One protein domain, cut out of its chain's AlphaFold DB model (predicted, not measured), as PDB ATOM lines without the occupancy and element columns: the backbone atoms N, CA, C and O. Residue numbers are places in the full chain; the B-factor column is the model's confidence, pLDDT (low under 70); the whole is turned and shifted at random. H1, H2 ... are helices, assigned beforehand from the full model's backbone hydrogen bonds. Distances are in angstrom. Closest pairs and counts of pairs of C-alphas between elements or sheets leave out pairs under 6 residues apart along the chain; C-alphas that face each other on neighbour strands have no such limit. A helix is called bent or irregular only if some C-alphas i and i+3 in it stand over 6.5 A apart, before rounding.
ATOM      1  N   THR A  10      -0.562  11.638 -32.325       52.72
ATOM      2  CA  THR A  10      -1.667  10.673 -32.386       52.72
ATOM      3  C   THR A  10      -2.772  11.169 -31.469       52.72
ATOM      4  O   THR A  10      -2.499  11.489 -30.314       52.72
ATOM      5  N   VAL A  11      -4.010  11.251 -31.968       58.53
ATOM      6  CA  VAL A  11      -5.195  11.553 -31.154       58.53
ATOM      7  C   VAL A  11      -5.300  10.468 -30.084       58.53
ATOM      8  O   VAL A  11      -5.766   9.362 -30.343       58.53
ATOM      9  N   MET A  12      -4.768  10.751 -28.897       56.81
ATOM     10  CA  MET A  12      -4.802   9.833 -27.772       56.81
ATOM     11  C   MET A  12      -6.224   9.885 -27.220       56.81
ATOM     12  O   MET A  12      -6.589  10.812 -26.499       56.81
ATOM     13  N   THR A  13      -7.062   8.928 -27.616       72.88
ATOM     14  CA  THR A  13      -8.374   8.738 -26.998       72.88
ATOM     15  C   THR A  13      -8.146   8.335 -25.550       72.88
ATOM     16  O   THR A  13      -7.612   7.257 -25.279       72.88
ATOM     17  N   LEU A  14      -8.495   9.229 -24.627       80.56
ATOM     18  CA  LEU A  14      -8.430   8.951 -23.198       80.56
ATOM     19  C   LEU A  14      -9.320   7.739 -22.874       80.56
ATOM     20  O   LEU A  14     -10.386   7.597 -23.482       80.56
ATOM     21  N   PRO A  15      -8.921   6.868 -21.927       90.81
ATOM     22  CA  PRO A  15      -9.818   5.843 -21.405       90.81
ATOM     23  C   PRO A  15     -11.138   6.477 -20.946       90.81
ATOM     24  O   PRO A  15     -11.123   7.554 -20.354       90.81
ATOM     25  N   GLU A  16     -12.271   5.814 -21.189       88.94
ATOM     26  CA  GLU A  16     -13.610   6.360 -20.897       88.94
ATOM     27  C   GLU A  16     -13.750   6.830 -19.439       88.94
ATOM     28  O   GLU A  16     -14.312   7.889 -19.166       88.94
ATOM     29  N   GLU A  17     -13.173   6.077 -18.502       91.69
ATOM     30  CA  GLU A  17     -13.139   6.415 -17.076       91.69
ATOM     31  C   GLU A  17     -12.374   7.719 -16.794       91.69
ATOM     32  O   GLU A  17     -12.808   8.543 -15.986       91.69
ATOM     33  N   VAL A  18     -11.269   7.952 -17.509       92.38
ATOM     34  CA  VAL A  18     -10.494   9.197 -17.424       92.38
ATOM     35  C   VAL A  18     -11.294  10.354 -18.022       92.38
ATOM     36  O   VAL A  18     -11.360  11.414 -17.407       92.38
ATOM     37  N   GLY A  19     -11.953  10.147 -19.167       89.25
ATOM     38  CA  GLY A  19     -12.827  11.146 -19.796       89.25
ATOM     39  C   GLY A  19     -13.949  11.612 -18.864       89.25
ATOM     40  O   GLY A  19     -14.025  12.798 -18.553       89.25
ATOM     41  N   LYS A  20     -14.727  10.674 -18.310       90.75
ATOM     42  CA  LYS A  20     -15.812  10.966 -17.349       90.75
ATOM     43  C   LYS A  20     -15.329  11.662 -16.076       90.75
ATOM     44  O   LYS A  20     -16.062  12.435 -15.462       90.75
ATOM     45  N   THR A  21     -14.109  11.358 -15.638       93.75
ATOM     46  CA  THR A  21     -13.514  12.025 -14.475       93.75
ATOM     47  C   THR A  21     -13.149  13.469 -14.808       93.75
ATOM     48  O   THR A  21     -13.461  14.367 -14.036       93.75
ATOM     49  N   LEU A  22     -12.521  13.710 -15.962       92.81
ATOM     50  CA  LEU A  22     -12.085  15.047 -16.380       92.81
ATOM     51  C   LEU A  22     -13.249  15.967 -16.763       92.81
ATOM     52  O   LEU A  22     -13.160  17.167 -16.515       92.81
ATOM     53  N   GLU A  23     -14.341  15.422 -17.301       91.25
ATOM     54  CA  GLU A  23     -15.567  16.177 -17.603       91.25
ATOM     55  C   GLU A  23     -16.117  16.915 -16.373       91.25
ATOM     56  O   GLU A  23     -16.593  18.036 -16.501       91.25
ATOM     57  N   GLN A  24     -15.969  16.359 -15.166       91.94
ATOM     58  CA  GLN A  24     -16.405  17.006 -13.919       91.94
ATOM     59  C   GLN A  24     -15.583  18.251 -13.544       91.94
ATOM     60  O   GLN A  24     -16.019  19.044 -12.712       91.94
ATOM     61  N   PHE A  25     -14.393  18.421 -14.127       93.25
ATOM     62  CA  PHE A  25     -13.531  19.593 -13.938       93.25
ATOM     63  C   PHE A  25     -13.616  20.573 -15.110       93.25
ATOM     64  O   PHE A  25     -12.985  21.632 -15.066       93.25
ATOM     65  N   TYR A  26     -14.363  20.229 -16.163       92.56
ATOM     66  CA  TYR A  26     -14.655  21.161 -17.236       92.56
ATOM     67  C   TYR A  26     -15.730  22.133 -16.760       92.56
ATOM     68  O   TYR A  26     -16.828  21.736 -16.376       92.56
ATOM     69  N   ILE A  27     -15.393  23.416 -16.766       93.81
ATOM     70  CA  ILE A  27     -16.303  24.484 -16.374       93.81
ATOM     71  C   ILE A  27     -16.594  25.285 -17.633       93.81
ATOM     72  O   ILE A  27     -15.685  25.859 -18.229       93.81
ATOM     73  N   GLU A  28     -17.855  25.291 -18.046       95.12
ATOM     74  CA  GLU A  28     -18.310  26.076 -19.190       95.12
ATOM     75  C   GLU A  28     -18.205  27.579 -18.901       95.12
ATOM     76  O   GLU A  28     -18.385  28.023 -17.764       95.12
ATOM     77  N   ASP A  29     -17.996  28.383 -19.945       96.25
ATOM     78  CA  ASP A  29     -17.878  29.843 -19.826       96.25
ATOM     79  C   ASP A  29     -19.097  30.481 -19.135       96.25
ATOM     80  O   ASP A  29     -18.946  31.415 -18.347       96.25
ATOM     81  N   GLY A  30     -20.304  29.949 -19.370       97.62
ATOM     82  CA  GLY A  30     -21.525  30.410 -18.701       97.62
ATOM     83  C   GLY A  30     -21.496  30.186 -17.186       97.62
ATOM     84  O   GLY A  30     -21.892  31.065 -16.423       97.62
ATOM     85  N   VAL A  31     -20.948  29.051 -16.742       96.62
ATOM     86  CA  VAL A  31     -20.775  28.742 -15.316       96.62
ATOM     87  C   VAL A  31     -19.684  29.624 -14.704       96.62
ATOM     88  O   VAL A  31     -19.846  30.111 -13.587       96.62
ATOM     89  N   LEU A  32     -18.590  29.891 -15.427       97.69
ATOM     90  CA  LEU A  32     -17.559  30.837 -14.976       97.69
ATOM     91  C   LEU A  32     -18.123  32.252 -14.791       97.69
ATOM     92  O   LEU A  32     -17.760  32.931 -13.829       97.69
ATOM     93  N   HIS A  33     -19.022  32.684 -15.679       98.25
ATOM     94  CA  HIS A  33     -19.699  33.970 -15.550       98.25
ATOM     95  C   HIS A  33     -20.589  34.019 -14.302       98.25
ATOM     96  O   HIS A  33     -20.450  34.942 -13.505       98.25
ATOM     97  N   GLU A  34     -21.403  32.985 -14.066       98.19
ATOM     98  CA  GLU A  34     -22.238  32.880 -12.860       98.19
ATOM     99  C   GLU A  34     -21.392  32.894 -11.571       98.19
ATOM    100  O   GLU A  34     -21.735  33.557 -10.592       98.19
ATOM    101  N   ILE A  35     -20.254  32.189 -11.560       97.69
ATOM    102  CA  ILE A  35     -19.308  32.216 -10.433       97.69
ATOM    103  C   ILE A  35     -18.765  33.635 -10.222       97.69
ATOM    104  O   ILE A  35     -18.687  34.094  -9.082       97.69
ATOM    105  N   SER A  36     -18.403  34.339 -11.298       98.12
ATOM    106  CA  SER A  36     -17.911  35.719 -11.229       98.12
ATOM    107  C   SER A  36     -18.951  36.673 -10.640       98.12
ATOM    108  O   SER A  36     -18.599  37.491  -9.792       98.12
ATOM    109  N   GLU A  37     -20.214  36.568 -11.061       98.31
ATOM    110  CA  GLU A  37     -21.313  37.381 -10.525       98.31
ATOM    111  C   GLU A  37     -21.518  37.117  -9.029       98.31
ATOM    112  O   GLU A  37     -21.540  38.053  -8.234       98.31
ATOM    113  N   LYS A  38     -21.536  35.844  -8.609       98.06
ATOM    114  CA  LYS A  38     -21.655  35.484  -7.185       98.06
ATOM    115  C   LYS A  38     -20.494  36.008  -6.344       98.06
ATOM    116  O   LYS A  38     -20.708  36.496  -5.240       98.06
ATOM    117  N   ILE A  39     -19.261  35.923  -6.848       98.06
ATOM    118  CA  ILE A  39     -18.096  36.498  -6.158       98.06
ATOM    119  C   ILE A  39     -18.260  38.014  -6.039       98.06
ATOM    120  O   ILE A  39     -18.001  38.566  -4.973       98.06
ATOM    121  N   GLN A  40     -18.707  38.690  -7.098       98.12
ATOM    122  CA  GLN A  40     -18.955  40.128  -7.064       98.12
ATOM    123  C   GLN A  40     -20.004  40.504  -6.007       98.12
ATOM    124  O   GLN A  40     -19.775  41.445  -5.245       98.12
ATOM    125  N   ASP A  41     -21.098  39.754  -5.902       97.62
ATOM    126  CA  ASP A  41     -22.133  39.980  -4.887       97.62
ATOM    127  C   ASP A  41     -21.595  39.798  -3.461       97.62
ATOM    128  O   ASP A  41     -21.897  40.596  -2.570       97.62
ATOM    129  N   GLU A  42     -20.754  38.788  -3.229       97.81
ATOM    130  CA  GLU A  42     -20.084  38.585  -1.939       97.81
ATOM    131  C   GLU A  42     -19.114  39.734  -1.616       97.81
ATOM    132  O   GLU A  42     -19.056  40.184  -0.469       97.81
ATOM    133  N   LEU A  43     -18.385  40.269  -2.604       97.69
ATOM    134  CA  LEU A  43     -17.512  41.437  -2.415       97.69
ATOM    135  C   LEU A  43     -18.315  42.683  -2.016       97.69
ATOM    136  O   LEU A  43     -17.919  43.395  -1.092       97.69
ATOM    137  N   VAL A  44     -19.449  42.940  -2.679       97.50
ATOM    138  CA  VAL A  44     -20.334  44.076  -2.366       97.50
ATOM    139  C   VAL A  44     -20.906  43.941  -0.955       97.50
ATOM    140  O   VAL A  44     -20.767  44.858  -0.145       97.50
ATOM    141  N   GLN A  45     -21.460  42.776  -0.609       96.94
ATOM    142  CA  GLN A  45     -21.974  42.517   0.740       96.94
ATOM    143  C   GLN A  45     -20.876  42.623   1.810       96.94
ATOM    144  O   GLN A  45     -21.117  43.128   2.912       96.94
ATOM    145  N   GLY A  46     -19.657  42.189   1.480       95.81
ATOM    146  CA  GLY A  46     -18.480  42.297   2.337       95.81
ATOM    147  C   GLY A  46     -18.102  43.742   2.635       95.81
ATOM    148  O   GLY A  46     -17.843  44.085   3.786       95.81
ATOM    149  N   LEU A  47     -18.132  44.615   1.627       95.44
ATOM    150  CA  LEU A  47     -17.883  46.049   1.804       95.44
ATOM    151  C   LEU A  47     -18.959  46.733   2.665       95.44
ATOM    152  O   LEU A  47     -18.642  47.643   3.427       95.44
ATOM    153  N   GLU A  48     -20.220  46.301   2.572       94.31
ATOM    154  CA  GLU A  48     -21.336  46.899   3.318       94.31
ATOM    155  C   GLU A  48     -21.470  46.402   4.766       94.31
ATOM    156  O   GLU A  48     -21.969  47.128   5.631       94.31
ATOM    157  N   GLY A  49     -21.105  45.146   5.041       90.19
ATOM    158  CA  GLY A  49     -21.395  44.489   6.322       90.19
ATOM    159  C   GLY A  49     -20.290  43.612   6.899       90.19
ATOM    160  O   GLY A  49     -20.501  42.980   7.943       90.19
ATOM    161  N   GLY A  50     -19.128  43.558   6.250       88.31
ATOM    162  CA  GLY A  50     -17.988  42.749   6.662       88.31
ATOM    163  C   GLY A  50     -18.309  41.256   6.764       88.31
ATOM    164  O   GLY A  50     -19.256  40.744   6.164       88.31
ATOM    165  N   ALA A  51     -17.549  40.559   7.613       86.81
ATOM    166  CA  ALA A  51     -17.686  39.119   7.859       86.81
ATOM    167  C   ALA A  51     -19.071  38.679   8.380       86.81
ATOM    168  O   ALA A  51     -19.375  37.491   8.383       86.81
ATOM    169  N   SER A  52     -19.905  39.610   8.858       90.06
ATOM    170  CA  SER A  52     -21.249  39.288   9.357       90.06
ATOM    171  C   SER A  52     -22.289  39.103   8.249       90.06
ATOM    172  O   SER A  52     -23.314  38.468   8.487       90.06
ATOM    173  N   LYS A  53     -22.040  39.661   7.056       91.44
ATOM    174  CA  LYS A  53     -22.981  39.649   5.925       91.44
ATOM    175  C   LYS A  53     -22.459  38.938   4.680       91.44
ATOM    176  O   LYS A  53     -23.235  38.727   3.762       91.44
ATOM    177  N   SER A  54     -21.175  38.597   4.636       94.56
ATOM    178  CA  SER A  54     -20.534  37.994   3.470       94.56
ATOM    179  C   SER A  54     -19.510  36.952   3.895       94.56
ATOM    180  O   SER A  54     -18.843  37.095   4.923       94.56
ATOM    181  N   SER A  55     -19.354  35.923   3.066       93.50
ATOM    182  CA  SER A  55     -18.248  34.970   3.152       93.50
ATOM    183  C   SER A  55     -16.896  35.608   2.797       93.50
ATOM    184  O   SER A  55     -15.852  35.111   3.223       93.50
ATOM    185  N   ILE A  56     -16.901  36.744   2.087       93.12
ATOM    186  CA  ILE A  56     -15.726  37.566   1.784       93.12
ATOM    187  C   ILE A  56     -15.770  38.843   2.632       93.12
ATOM    188  O   ILE A  56     -16.429  39.823   2.303       93.12
ATOM    189  N   ALA A  57     -15.017  38.861   3.732       87.44
ATOM    190  CA  ALA A  57     -15.114  39.907   4.755       87.44
ATOM    191  C   ALA A  57     -14.650  41.319   4.333       87.44
ATOM    192  O   ALA A  57     -14.906  42.264   5.073       87.44
ATOM    193  N   MET A  58     -13.934  41.458   3.209       92.06
ATOM    194  CA  MET A  58     -13.414  42.736   2.681       92.06
ATOM    195  C   MET A  58     -12.734  43.631   3.733       92.06
ATOM    196  O   MET A  58     -12.999  44.828   3.836       92.06
ATOM    197  N   LEU A  59     -11.837  43.041   4.531       87.81
ATOM    198  CA  LEU A  59     -11.152  43.743   5.617       87.81
ATOM    199  C   LEU A  59     -10.268  44.893   5.081       87.81
ATOM    200  O   LEU A  59      -9.499  44.678   4.138       87.81
TER     201      LEU A  59
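AT A GLANCE: This is residues 10 to 59 of the 163 residues of the protein "Phosphotransferase" of Brugia timori (UniProt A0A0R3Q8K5). A long rod is built of two helices laid end to end: short H1, a tight link, then long H2, which kinks near its far end, where the tail of residues 53 to 59 folds back. The printed part has 50 residues, with H1 and H2 in that order and no named strand, class all helix. It is extended, with a radius of gyration of the C-alphas of 18.0 A and spans of 54 by 17 by 14 A.

IN THESE COORDINATES: H1, residues 16 to 23, begins at C-alpha 16 (-13.610, 6.360, -20.897). H2, residues 29 to 52, is 30.9 A long and ends at C-alpha 52 (-21.249, 39.288, 9.357).

HOW THE PARTS SIT: H1 and H2 are apart. H2 has a kink of 81 degrees near residue 46 and is irregular: C-alphas 48 and 51 are 9.7 A apart. Every O i to N i+4 pair is within hydrogen-bond range in H1, and 18 of 20 in H2.

THE WHOLE: The C-alphas of Thr 10 and Gly 49, the two farthest apart, are 55.1 A apart. Residues 15 to 21 and 23 to 38 stand free. The printed part has no cut. Residues 10 to 12 have pLDDT under 70.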